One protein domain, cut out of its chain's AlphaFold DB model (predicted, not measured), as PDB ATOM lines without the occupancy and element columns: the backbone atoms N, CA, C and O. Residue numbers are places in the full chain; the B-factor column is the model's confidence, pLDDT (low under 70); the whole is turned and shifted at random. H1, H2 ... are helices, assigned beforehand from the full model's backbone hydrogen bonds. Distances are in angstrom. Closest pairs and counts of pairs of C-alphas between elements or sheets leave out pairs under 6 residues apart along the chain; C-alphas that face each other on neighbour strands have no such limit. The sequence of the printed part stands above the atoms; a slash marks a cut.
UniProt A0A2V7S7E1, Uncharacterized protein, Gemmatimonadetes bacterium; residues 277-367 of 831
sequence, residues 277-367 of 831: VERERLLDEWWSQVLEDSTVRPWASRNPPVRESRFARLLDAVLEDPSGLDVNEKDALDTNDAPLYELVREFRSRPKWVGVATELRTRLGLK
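AT A GLANCE: This is residues 277 to 367 of the 831 residues of an uncharacterized protein of Gemmatimonadetes bacterium (UniProt A0A2V7S7E1). What shape do these atoms make? The first and last helices, H1 and H7, pack on each other running opposite ways at one end of the model, and H4 and H6, crossed on each other, make the middle, with H4 packing across H1. At the far end a loop sticks out at residues 326 to 331, of which 326 belongs to the short H5. What is it built of? The printed part has 91 residues with seven named helices, H1 to H7 in that order along the chain, and no named strand; its class is all helix. How large is it? It is compact, with a radius of gyration of the C-alphas of 12.8 A, and spans 37 by 29 by 22 A.

HOW THE PARTS SIT: Which helices touch the first one? H1, residues 277 to 292, touches H4, residues 309 to 318, with residues 283 to 287 alone, about perpendicular at 81 degrees; their closest C-alphas, Trp 287 and Ala 312, are 6.1 A apart. H1 also touches H7, residues 351 to 364, at a steep tilt of 40 degrees, opposite ways, and the closest C-alphas, Val 290 and Ala 357, are 5.8 A apart. H1 and H2, residues 297 to 300, only just touch, with 3 pairs of C-alphas within 8 A, and only at the corner, closest at Leu 291 and Arg 297, 5.3 A. What does H4 meet further on? It touches H6, residues 338 to 348, at a steep tilt of 64 degrees, the same way; the closest C-alphas, Phe 311 and Leu 340, are 6.5 A apart. H3, residues 304 to 307, only just touches H6, with 3 pairs of C-alphas within 8 A, closest at Pro 305 and Leu 340, 7.5 A. H6 and H7 only just touch, with 3 such pairs, only at the corner, closest at Arg 348 and Val 354, 6.1 A. Where is H5, residues 323 to 326? It is close to H6 but not clearly touching, with C-alphas 325 and 341 at 7.4 A. How do the backbones run? In H1, H4, H6 and H7 every O i to N i+4 pair is within hydrogen-bond range; H2, H3 and H5 are too short for such a pair.

IN THESE COORDINATES: Where does H1 begin? C-alpha 277 is at (-0.566, 39.129, -19.408), and H1 is 23.0 A long. How long are the others? H4 measures 14.3 A, H6 14.6 A and H7 19.9 A, while H2, H3 and H5 have four residues each. Where does H7 end? C-alpha 364 is at (9.313, 30.318, -25.638).

THE WHOLE: How far does it reach? The two C-alphas farthest apart, Lys 330 and Arg 363, are 37.5 A apart, and the printed part has no cut. Which link is long? The link from H5 to H6 is long, with 11 residues. Where is confidence low? The mean pLDDT of the printed part is 77.4, and residues 309 to 310 and 319 to 339 are under 70.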
ATOM      1  N   VAL A 277      -0.831  39.913 -20.627       70.06
ATOM      2  CA  VAL A 277      -0.566  39.129 -19.408       70.06
ATOM      3  C   VAL A 277       0.291  37.905 -19.722       70.06
ATOM      4  O   VAL A 277       1.253  37.608 -19.019       70.06
ATOM      5  N   GLU A 278      -0.027  37.206 -20.809       76.31
ATOM      6  CA  GLU A 278       0.747  36.049 -21.248       76.31
ATOM      7  C   GLU A 278       2.169  36.436 -21.657       76.31
ATOM      8  O   GLU A 278       3.119  35.749 -21.291       76.31
ATOM      9  N   ARG A 279       2.335  37.568 -22.343       84.12
ATOM     10  CA  ARG A 279       3.648  38.104 -22.699       84.12
ATOM     11  C   ARG A 279       4.481  38.447 -21.465       84.12
ATOM     12  O   ARG A 279       5.659  38.105 -21.432       84.12
ATOM     13  N   GLU A 280       3.896  39.107 -20.465       78.94
ATOM     14  CA  GLU A 280       4.588  39.425 -19.208       78.94
ATOM     15  C   GLU A 280       5.025  38.144 -18.479       78.94
ATOM     16  O   GLU A 280       6.183  38.032 -18.080       78.94
ATOM     17  N   ARG A 281       4.157  37.124 -18.423       81.62
ATOM     18  CA  ARG A 281       4.509  35.799 -17.885       81.62
ATOM     19  C   ARG A 281       5.677  35.161 -18.643       81.62
ATOM     20  O   ARG A 281       6.595  34.632 -18.023       81.62
ATOM     21  N   LEU A 282       5.644  35.200 -19.977       85.75
ATOM     22  CA  LEU A 282       6.707  34.657 -20.829       85.75
ATOM     23  C   LEU A 282       8.025  35.422 -20.665       85.75
ATOM     24  O   LEU A 282       9.085  34.806 -20.739       85.75
ATOM     25  N   LEU A 283       7.974  36.736 -20.433       85.38
ATOM     26  CA  LEU A 283       9.149  37.564 -20.165       85.38
ATOM     27  C   LEU A 283       9.840  37.147 -18.862       85.38
ATOM     28  O   LEU A 283      11.054  36.929 -18.855       85.38
ATOM     29  N   ASP A 284       9.070  36.992 -17.785       82.00
ATOM     30  CA  ASP A 284       9.594  36.566 -16.483       82.00
ATOM     31  C   ASP A 284      10.139  35.127 -16.542       82.00
ATOM     32  O   ASP A 284      11.208  34.829 -15.996       82.00
ATOM     33  N   GLU A 285       9.444  34.236 -17.259       87.38
ATOM     34  CA  GLU A 285       9.876  32.856 -17.496       87.38
ATOM     35  C   GLU A 285      11.183  32.798 -18.302       87.38
ATOM     36  O   GLU A 285      12.132  32.115 -17.902       87.38
ATOM     37  N   TRP A 286      11.260  33.538 -19.410       92.94
ATOM     38  CA  TRP A 286      12.452  33.628 -20.252       92.94
ATOM     39  C   TRP A 286      13.658  34.099 -19.456       92.94
ATOM     40  O   TRP A 286      14.709  33.451 -19.476       92.94
ATOM     41  N   TRP A 287      13.507  35.199 -18.723       92.56
ATOM     42  CA  TRP A 287      14.622  35.779 -17.997       92.56
ATOM     43  C   TRP A 287      15.098  34.874 -16.860       92.56
ATOM     44  O   TRP A 287      16.300  34.663 -16.698       92.56
ATOM     45  N   SER A 288      14.169  34.240 -16.143       88.56
ATOM     46  CA  SER A 288      14.506  33.244 -15.122       88.56
ATOM     47  C   SER A 288      15.330  32.088 -15.701       88.56
ATOM     48  O   SER A 288      16.324  31.679 -15.101       88.56
ATOM     49  N   GLN A 289      14.984  31.596 -16.896       93.19
ATOM     50  CA  GLN A 289      15.753  30.541 -17.567       93.19
ATOM     51  C   GLN A 289      17.143  31.017 -18.010       93.19
ATOM     52  O   GLN A 289      18.108  30.266 -17.868       93.19
ATOM     53  N   VAL A 290      17.272  32.258 -18.494       93.06
ATOM     54  CA  VAL A 290      18.575  32.847 -18.853       93.06
ATOM     55  C   VAL A 290      19.492  32.921 -17.635       93.06
ATOM     56  O   VAL A 290      20.659  32.547 -17.719       93.06
ATOM     57  N   LEU A 291      18.972  33.364 -16.491       92.12
ATOM     58  CA  LEU A 291      19.742  33.492 -15.251       92.12
ATOM     59  C   LEU A 291      20.202  32.145 -14.678       92.12
ATOM     60  O   LEU A 291      21.220  32.087 -13.982       92.12
ATOM     61  N   GLU A 292      19.474  31.071 -14.975       92.00
ATOM     62  CA  GLU A 292      19.818  29.712 -14.562       92.00
ATOM     63  C   GLU A 292      20.755  28.988 -15.539       92.00
ATOM     64  O   GLU A 292      21.301  27.934 -15.189       92.00
ATOM     65  N   ASP A 293      21.010  29.547 -16.724       95.38
ATOM     66  CA  ASP A 293      21.964  28.971 -17.666       95.38
ATOM     67  C   ASP A 293      23.387  28.987 -17.095       95.38
ATOM     68  O   ASP A 293      23.860  29.985 -16.544       95.38
ATOM     69  N   SER A 294      24.111  27.880 -17.262       94.56
ATOM     70  CA  SER A 294      25.468  27.719 -16.722       94.56
ATOM     71  C   SER A 294      26.463  28.790 -17.200       94.56
ATOM     72  O   SER A 294      27.419  29.102 -16.486       94.56
ATOM     73  N   THR A 295      26.221  29.392 -18.368       93.62
ATOM     74  CA  THR A 295      27.056  30.436 -18.975       93.62
ATOM     75  C   THR A 295      26.833  31.808 -18.336       93.62
ATOM     76  O   THR A 295      27.768  32.612 -18.274       93.62
ATOM     77  N   VAL A 296      25.611  32.086 -17.869       93.69
ATOM     78  CA  VAL A 296      25.179  33.399 -17.351       93.69
ATOM     79  C   VAL A 296      25.130  33.409 -15.819       93.69
ATOM     80  O   VAL A 296      25.488  34.412 -15.197       93.69
ATOM     81  N   ARG A 297      24.780  32.279 -15.190       93.38
ATOM     82  CA  ARG A 297      24.629  32.125 -13.734       93.38
ATOM     83  C   ARG A 297      25.798  32.702 -12.914       93.38
ATOM     84  O   ARG A 297      25.525  33.398 -11.937       93.38
ATOM     85  N   PRO A 298      27.090  32.515 -13.271       93.88
ATOM     86  CA  PRO A 298      28.198  33.102 -12.506       93.88
ATOM     87  C   PRO A 298      28.239  34.637 -12.529       93.88
ATOM     88  O   PRO A 298      28.753  35.262 -11.600       93.88
ATOM     89  N   TRP A 299      27.755  35.263 -13.603       94.56
ATOM     90  CA  TRP A 299      27.590  36.715 -13.680       94.56
ATOM     91  C   TRP A 299      26.358  37.160 -12.889       94.56
ATOM     92  O   TRP A 299      26.470  38.064 -12.064       94.56
ATOM     93  N   ALA A 300      25.233  36.456 -13.033       88.75
ATOM     94  CA  ALA A 300      24.003  36.753 -12.301       88.75
ATOM     95  C   ALA A 300      24.177  36.695 -10.775       88.75
ATOM     96  O   ALA A 300      23.667  37.547 -10.054       88.75
ATOM     97  N   SER A 301      24.937  35.723 -10.264       87.25
ATOM     98  CA  SER A 301      25.222  35.611  -8.827       87.25
ATOM     99  C   SER A 301      26.108  36.739  -8.285       87.25
ATOM    100  O   SER A 301      26.075  37.006  -7.089       87.25
ATOM    101  N   ARG A 302      26.904  37.394  -9.141       88.44
ATOM    102  CA  ARG A 302      27.759  38.533  -8.761       88.44
ATOM    103  C   ARG A 302      27.055  39.881  -8.897       88.44
ATOM    104  O   ARG A 302      27.516  40.847  -8.304       88.44
ATOM    105  N   ASN A 303      25.941  39.925  -9.626       82.75
ATOM    106  CA  ASN A 303      25.167  41.133  -9.883       82.75
ATOM    107  C   ASN A 303      23.698  40.928  -9.473       82.75
ATOM    108  O   ASN A 303      22.847  40.789 -10.345       82.75
ATOM    109  N   PRO A 304      23.357  40.931  -8.170       74.12
ATOM    110  CA  PRO A 304      21.983  40.722  -7.701       74.12
ATOM    111  C   PRO A 304      20.882  41.540  -8.411       74.12
ATOM    112  O   PRO A 304      19.820  40.956  -8.640       74.12
ATOM    113  N   PRO A 305      21.109  42.807  -8.839       76.38
ATOM    114  CA  PRO A 305      20.093  43.597  -9.543       76.38
ATOM    115  C   PRO A 305      19.574  42.966 -10.842       76.38
ATOM    116  O   PRO A 305      18.456  43.244 -11.262       76.38
ATOM    117  N   VAL A 306      20.336  42.067 -11.478       80.88
ATOM    118  CA  VAL A 306      19.889  41.414 -12.720       80.88
ATOM    119  C   VAL A 306      18.745  40.433 -12.479       80.88
ATOM    120  O   VAL A 306      18.091  40.028 -13.429       80.88
ATOM    121  N   ARG A 307      18.496  40.025 -11.228       75.19
ATOM    122  CA  ARG A 307      17.364  39.160 -10.855       75.19
ATOM    123  C   ARG A 307      16.056  39.936 -10.701       75.19
ATOM    124  O   ARG A 307      15.005  39.324 -10.546       75.19
ATOM    125  N   GLU A 308      16.108  41.262 -10.727       71.50
ATOM    126  CA  GLU A 308      14.925  42.105 -10.629       71.50
ATOM    127  C   GLU A 308      14.138  42.080 -11.946       71.50
ATOM    128  O   GLU A 308      14.707  42.178 -13.036       71.50
ATOM    129  N   SER A 309      12.806  42.036 -11.860       67.75
ATOM    130  CA  SER A 309      11.914  42.108 -13.031       67.75
ATOM    131  C   SER A 309      12.126  43.384 -13.858       67.75
ATOM    132  O   SER A 309      11.899  43.406 -15.069       67.75
ATOM    133  N   ARG A 310      12.626  44.453 -13.224       69.38
ATOM    134  CA  ARG A 310      13.008  45.705 -13.887       69.38
ATOM    135  C   ARG A 310      14.126  45.501 -14.912       69.38
ATOM    136  O   ARG A 310      14.031  46.069 -15.996       69.38
ATOM    137  N   PHE A 311      15.131  44.678 -14.609       78.44
ATOM    138  CA  PHE A 311      16.229  44.396 -15.532       78.44
ATOM    139  C   PHE A 311      15.748  43.609 -16.758       78.44
ATOM    140  O   PHE A 311      16.088  43.964 -17.882       78.44
ATOM    141  N   ALA A 312      14.886  42.605 -16.560       81.12
ATOM    142  CA  ALA A 312      14.279  41.834 -17.652       81.12
ATOM    143  C   ALA A 312      13.489  42.724 -18.625       81.12
ATOM    144  O   ALA A 312      13.609  42.597 -19.841       81.12
ATOM    145  N   ARG A 313      12.708  43.668 -18.086       78.62
ATOM    146  CA  ARG A 313      11.928  44.635 -18.873       78.62
ATOM    147  C   ARG A 313      12.810  45.661 -19.582       78.62
ATOM    148  O   ARG A 313      12.489  46.063 -20.695       78.62
ATOM    149  N   LEU A 314      13.914  46.073 -18.959       77.94
ATOM    150  CA  LEU A 314      14.893  46.941 -19.607       77.94
ATOM    151  C   LEU A 314      15.579  46.212 -20.768       77.94
ATOM    152  O   LEU A 314      15.713  46.763 -21.855       77.94
ATOM    153  N   LEU A 315      15.957  44.947 -20.570       80.50
ATOM    154  CA  LEU A 315      16.473  44.095 -21.639       80.50
ATOM    155  C   LEU A 315      15.464  43.930 -22.777       80.50
ATOM    156  O   LEU A 315      15.850  44.075 -23.934       80.50
ATOM    157  N   ASP A 316      14.192  43.683 -22.463       83.12
ATOM    158  CA  ASP A 316      13.099  43.627 -23.445       83.12
ATOM    159  C   ASP A 316      12.985  44.917 -24.271       83.12
ATOM    160  O   ASP A 316      12.778  44.873 -25.482       83.12
ATOM    161  N   ALA A 317      13.178  46.070 -23.630       75.31
ATOM    162  CA  ALA A 317      13.151  47.365 -24.298       75.31
ATOM    163  C   ALA A 317      14.390  47.645 -25.175       75.31
ATOM    164  O   ALA A 317      14.289  48.438 -26.110       75.31
ATOM    165  N   VAL A 318      15.547  47.040 -24.875       72.44
ATOM    166  CA  VAL A 318      16.864  47.493 -25.371       72.44
ATOM    167  C   VAL A 318      17.597  46.481 -26.261       72.44
ATOM    168  O   VAL A 318      18.429  46.875 -27.082       72.44
ATOM    169  N   LEU A 319      17.357  45.174 -26.106       69.31
ATOM    170  CA  LEU A 319      18.204  44.122 -26.691       69.31
ATOM    171  C   LEU A 319      18.396  44.235 -28.212       69.31
ATOM    172  O   LEU A 319      19.503  43.977 -28.690       69.31
ATOM    173  N   GLU A 320      17.381  44.675 -28.955       60.28
ATOM    174  CA  GLU A 320      17.454  44.786 -30.420       60.28
ATOM    175  C   GLU A 320      17.518  46.205 -30.959       60.28
ATOM    176  O   GLU A 320      17.693  46.378 -32.163       60.28
ATOM    177  N   ASP A 321      17.410  47.212 -30.096       60.62
ATOM    178  CA  ASP A 321      17.584  48.600 -30.498       60.62
ATOM    179  C   ASP A 321      18.840  49.177 -29.827       60.62
ATOM    180  O   ASP A 321      18.777  49.717 -28.719       60.62
ATOM    181  N   PRO A 322      20.033  49.013 -30.444       51.09
ATOM    182  CA  PRO A 322      21.286  49.587 -29.952       51.09
ATOM    183  C   PRO A 322      21.202  51.093 -29.729       51.09
ATOM    184  O   PRO A 322      21.777  51.584 -28.759       51.09
ATOM    185  N   SER A 323      20.418  51.796 -30.555       53.09
ATOM    186  CA  SER A 323      20.242  53.241 -30.422       53.09
ATOM    187  C   SER A 323      19.593  53.612 -29.088       53.09
ATOM    188  O   SER A 323      19.929  54.637 -28.511       53.09
ATOM    189  N   GLY A 324      18.785  52.722 -28.503       54.59
ATOM    190  CA  GLY A 324      18.240  52.900 -27.160       54.59
ATOM    191  C   GLY A 324      19.295  53.015 -26.047       54.59
ATOM    192  O   GLY A 324      18.960  53.545 -24.994       54.59
ATOM    193  N   LEU A 325      20.537  52.549 -26.265       53.97
ATOM    194  CA  LEU A 325      21.690  52.760 -25.367       53.97
ATOM    195  C   LEU A 325      22.639  53.860 -25.850       53.97
ATOM    196  O   LEU A 325      23.224  54.548 -25.019       53.97
ATOM    197  N   ASP A 326      22.824  53.997 -27.167       50.94
ATOM    198  CA  ASP A 326      23.739  54.992 -27.752       50.94
ATOM    199  C   ASP A 326      23.186  56.427 -27.631       50.94
ATOM    200  O   ASP A 326      23.928  57.413 -27.683       50.94
ATOM    201  N   VAL A 327      21.873  56.564 -27.428       46.38
ATOM    202  CA  VAL A 327      21.205  57.835 -27.155       46.38
ATOM    203  C   VAL A 327      21.437  58.222 -25.686       46.38
ATOM    204  O   VAL A 327      20.677  57.856 -24.795       46.38
ATOM    205  N   ASN A 328      22.485  59.033 -25.487       44.81
ATOM    206  CA  ASN A 328      22.795  59.904 -24.339       44.81
ATOM    207  C   ASN A 328      23.886  59.441 -23.347       44.81
ATOM    208  O   ASN A 328      23.619  59.237 -22.164       44.81
ATOM    209  N   GLU A 329      25.159  59.579 -23.740       40.34
ATOM    210  CA  GLU A 329      26.314  59.756 -22.826       40.34
ATOM    211  C   GLU A 329      26.236  61.043 -21.956       40.34
ATOM    212  O   GLU A 329      27.242  61.511 -21.429       40.34
ATOM    213  N   LYS A 330      25.068  61.687 -21.818       40.56
ATOM    214  CA  LYS A 330      24.927  62.916 -21.021       40.56
ATOM    215  C   LYS A 330      23.617  63.022 -20.245       40.56
ATOM    216  O   LYS A 330      23.673  63.420 -19.094       40.56
ATOM    217  N   ASP A 331      22.495  62.589 -20.827       42.56
ATOM    218  CA  ASP A 331      21.190  62.558 -20.141       42.56
ATOM    219  C   ASP A 331      20.815  61.155 -19.617       42.56
ATOM    220  O   ASP A 331      20.210  61.053 -18.556       42.56
ATOM    221  N   ALA A 332      21.221  60.054 -20.277       41.28
ATOM    222  CA  ALA A 332      21.009  58.700 -19.743       41.28
ATOM    223  C   ALA A 332      21.994  58.374 -18.605       41.28
ATOM    224  O   ALA A 332      21.622  57.659 -17.674       41.28
ATOM    225  N   LEU A 333      23.200  58.968 -18.629       37.22
ATOM    226  CA  LEU A 333      24.190  58.892 -17.539       37.22
ATOM    227  C   LEU A 333      23.717  59.529 -16.220       37.22
ATOM    228  O   LEU A 333      24.257  59.178 -15.176       37.22
ATOM    229  N   ASP A 334      22.719  60.419 -16.256       42.41
ATOM    230  CA  ASP A 334      22.145  61.077 -15.070       42.41
ATOM    231  C   ASP A 334      20.791  60.451 -14.651       42.41
ATOM    232  O   ASP A 334      20.129  60.944 -13.732       42.41
ATOM    233  N   THR A 335      20.373  59.346 -15.292       47.12
ATOM    234  CA  THR A 335      19.180  58.584 -14.896       47.12
ATOM    235  C   THR A 335      19.526  57.265 -14.228       47.12
ATOM    236  O   THR A 335      20.498  56.577 -14.510       47.12
ATOM    237  N   ASN A 336      18.626  56.891 -13.344       44.25
ATOM    238  CA  ASN A 336      18.720  55.794 -12.413       44.25
ATOM    239  C   ASN A 336      18.934  54.379 -12.936       44.25
ATOM    240  O   ASN A 336      19.247  53.461 -12.181       44.25
ATOM    241  N   ASP A 337      18.628  54.178 -14.207       54.62
ATOM    242  CA  ASP A 337      18.860  52.902 -14.840       54.62
ATOM    243  C   ASP A 337      20.305  52.817 -15.321       54.62
ATOM    244  O   ASP A 337      20.658  51.766 -15.806       54.62
ATOM    245  N   ALA A 338      21.172  53.832 -15.161       59.91
ATOM    246  CA  ALA A 338      22.568  53.785 -15.607       59.91
ATOM    247  C   ALA A 338      23.327  52.524 -15.134       59.91
ATOM    248  O   ALA A 338      23.925  51.865 -15.981       59.91
ATOM    249  N   PRO A 339      23.247  52.074 -13.862       66.94
ATOM    250  CA  PRO A 339      23.849  50.798 -13.458       66.94
ATOM    251  C   PRO A 339      23.198  49.578 -14.126       66.94
ATOM    252  O   PRO A 339      23.891  48.631 -14.495       66.94
ATOM    253  N   LEU A 340      21.873  49.589 -14.319       71.44
ATOM    254  CA  LEU A 340      21.170  48.525 -15.042       71.44
ATOM    255  C   LEU A 340      21.503  48.560 -16.539       71.44
ATOM    256  O   LEU A 340      21.689  47.511 -17.134       71.44
ATOM    257  N   TYR A 341      21.656  49.733 -17.140       73.25
ATOM    258  CA  TYR A 341      22.071  49.968 -18.514       73.25
ATOM    259  C   TYR A 341      23.509  49.513 -18.720       73.25
ATOM    260  O   TYR A 341      23.789  48.884 -19.732       73.25
ATOM    261  N   GLU A 342      24.398  49.740 -17.754       76.31
ATOM    262  CA  GLU A 342      25.757  49.201 -17.760       76.31
ATOM    263  C   GLU A 342      25.757  47.675 -17.686       76.31
ATOM    264  O   GLU A 342      26.468  47.024 -18.447       76.31
ATOM    265  N   LEU A 343      24.904  47.081 -16.848       84.06
ATOM    266  CA  LEU A 343      24.726  45.628 -16.796       84.06
ATOM    267  C   LEU A 343      24.089  45.075 -18.082       84.06
ATOM    268  O   LEU A 343      24.487  44.010 -18.550       84.06
ATOM    269  N   VAL A 344      23.148  45.797 -18.701       83.50
ATOM    270  CA  VAL A 344      22.586  45.471 -20.022       83.50
ATOM    271  C   VAL A 344      23.675  45.574 -21.089       83.50
ATOM    272  O   VAL A 344      23.792  44.688 -21.932       83.50
ATOM    273  N   ARG A 345      24.509  46.613 -21.050       80.81
ATOM    274  CA  ARG A 345      25.628  46.832 -21.973       80.81
ATOM    275  C   ARG A 345      26.680  45.740 -21.822       80.81
ATOM    276  O   ARG A 345      27.111  45.176 -22.827       80.81
ATOM    277  N   GLU A 346      27.028  45.373 -20.589       87.50
ATOM    278  CA  GLU A 346      27.889  44.228 -20.299       87.50
ATOM    279  C   GLU A 346      27.270  42.955 -20.878       87.50
ATOM    280  O   GLU A 346      27.944  42.243 -21.625       87.50
ATOM    281  N   PHE A 347      25.990  42.698 -20.599       88.88
ATOM    282  CA  PHE A 347      25.291  41.518 -21.095       88.88
ATOM    283  C   PHE A 347      25.327  41.434 -22.627       88.88
ATOM    284  O   PHE A 347      25.681  40.398 -23.193       88.88
ATOM    285  N   ARG A 348      25.048  42.551 -23.306       84.25
ATOM    286  CA  ARG A 348      25.062  42.670 -24.772       84.25
ATOM    287  C   ARG A 348      26.455  42.527 -25.373       84.25
ATOM    288  O   ARG A 348      26.597  41.942 -26.444       84.25
ATOM    289  N   SER A 349      27.490  42.998 -24.679       86.25
ATOM    290  CA  SER A 349      28.888  42.864 -25.115       86.25
ATOM    291  C   SER A 349      29.401  41.417 -25.116       86.25
ATOM    292  O   SER A 349      30.527  41.158 -25.547       86.25
ATOM    293  N   ARG A 350      28.597  40.458 -24.632       90.88
ATOM    294  CA  ARG A 350      28.941  39.038 -24.502       90.88
ATOM    295  C   ARG A 350      28.107  38.213 -25.495       90.88
ATOM    296  O   ARG A 350      27.044  37.714 -25.126       90.88
ATOM    297  N   PRO A 351      28.599  37.956 -26.726       90.81
ATOM    298  CA  PRO A 351      27.824  37.273 -27.771       90.81
ATOM    299  C   PRO A 351      27.268  35.909 -27.353       90.81
ATOM    300  O   PRO A 351      26.184  35.526 -27.775       90.81
ATOM    301  N   LYS A 352      27.989  35.179 -26.491       92.56
ATOM    302  CA  LYS A 352      27.527  33.892 -25.956       92.56
ATOM    303  C   LYS A 352      26.284  34.034 -25.072       92.56
ATOM    304  O   LYS A 352      25.394  33.201 -25.170       92.56
ATOM    305  N   TRP A 353      26.212  35.069 -24.234       93.50
ATOM    306  CA  TRP A 353      25.057  35.304 -23.358       93.50
ATOM    307  C   TRP A 353      23.843  35.760 -24.162       93.50
ATOM    308  O   TRP A 353      22.746  35.250 -23.957       93.50
ATOM    309  N   VAL A 354      24.062  36.647 -25.139       90.06
ATOM    310  CA  VAL A 354      23.025  37.052 -26.098       90.06
ATOM    311  C   VAL A 354      22.519  35.844 -26.888       90.06
ATOM    312  O   VAL A 354      21.315  35.684 -27.036       90.06
ATOM    313  N   GLY A 355      23.412  34.951 -27.332       91.62
ATOM    314  CA  GLY A 355      23.042  33.708 -28.012       91.62
ATOM    315  C   GLY A 355      22.117  32.820 -27.174       91.62
ATOM    316  O   GLY A 355      21.059  32.430 -27.661       91.62
ATOM    317  N   VAL A 356      22.468  32.581 -25.904       92.81
ATOM    318  CA  VAL A 356      21.624  31.835 -24.947       92.81
ATOM    319  C   VAL A 356      20.258  32.503 -24.785       92.81
ATOM    320  O   VAL A 356      19.223  31.845 -24.883       92.81
ATOM    321  N   ALA A 357      20.239  33.818 -24.571       90.94
ATOM    322  CA  ALA A 357      18.998  34.561 -24.399       90.94
ATOM    323  C   ALA A 357      18.099  34.488 -25.638       90.94
ATOM    324  O   ALA A 357      16.901  34.242 -25.499       90.94
ATOM    325  N   THR A 358      18.661  34.631 -26.837       90.56
ATOM    326  CA  THR A 358      17.925  34.526 -28.104       90.56
ATOM    327  C   THR A 358      17.377  33.119 -28.337       90.56
ATOM    328  O   THR A 358      16.221  32.978 -28.737       90.56
ATOM    329  N   GLU A 359      18.157  32.073 -28.057       93.25
ATOM    330  CA  GLU A 359      17.714  30.681 -28.200       93.25
ATOM    331  C   GLU A 359      16.534  30.371 -27.267       93.25
ATOM    332  O   GLU A 359      15.487  29.893 -27.714       93.25
ATOM    333  N   LEU A 360      16.669  30.711 -25.981       92.50
ATOM    334  CA  LEU A 360      15.623  30.498 -24.977       92.50
ATOM    335  C   LEU A 360      14.354  31.293 -25.301       92.50
ATOM    336  O   LEU A 360      13.249  30.765 -25.184       92.50
ATOM    337  N   ARG A 361      14.509  32.538 -25.759       92.12
ATOM    338  CA  ARG A 361      13.398  33.389 -26.190       92.12
ATOM    339  C   ARG A 361      12.643  32.782 -27.368       92.12
ATOM    340  O   ARG A 361      11.418  32.689 -27.331       92.12
ATOM    341  N   THR A 362      13.380  32.339 -28.389       90.31
ATOM    342  CA  THR A 362      12.821  31.710 -29.594       90.31
ATOM    343  C   THR A 362      12.035  30.455 -29.229       90.31
ATOM    344  O   THR A 362      10.925  30.256 -29.719       90.31
ATOM    345  N   ARG A 363      12.564  29.638 -28.309       91.94
ATOM    346  CA  ARG A 363      11.885  28.438 -27.803       91.94
ATOM    347  C   ARG A 363      10.570  28.751 -27.084       91.94
ATOM    348  O   ARG A 363       9.624  27.982 -27.210       91.94
ATOM    349  N   LEU A 364      10.515  29.858 -26.345       89.25
ATOM    350  CA  LEU A 364       9.313  30.318 -25.638       89.25
ATOM    351  C   LEU A 364       8.326  31.074 -26.542       89.25
ATOM    352  O   LEU A 364       7.241  31.427 -26.089       89.25
ATOM    353  N   GLY A 365       8.687  31.350 -27.801       89.00
ATOM    354  CA  GLY A 365       7.864  32.149 -28.713       89.00
ATOM    355  C   GLY A 365       7.687  33.607 -28.268       89.00
ATOM    356  O   GLY A 365       6.771  34.284 -28.733       89.00
ATOM    357  N   LEU A 366       8.540  34.102 -27.366       88.69
ATOM    358  CA  LEU A 366       8.448  35.457 -26.833       88.69
ATOM    359  C   LEU A 366       8.985  36.466 -27.857       88.69
ATOM    360  O   LEU A 366      10.164  36.431 -28.214       88.69
ATOM    361  N   LYS A 367       8.137  37.409 -28.283       88.19
ATOM    362  CA  LYS A 367       8.579  38.561 -29.078       88.19
ATOM    363  C   LYS A 367       8.912  39.768 -28.202       88.19
ATOM    364  O   LYS A 367       8.117  40.160 -27.334       88.19
TER     365      LYS A 367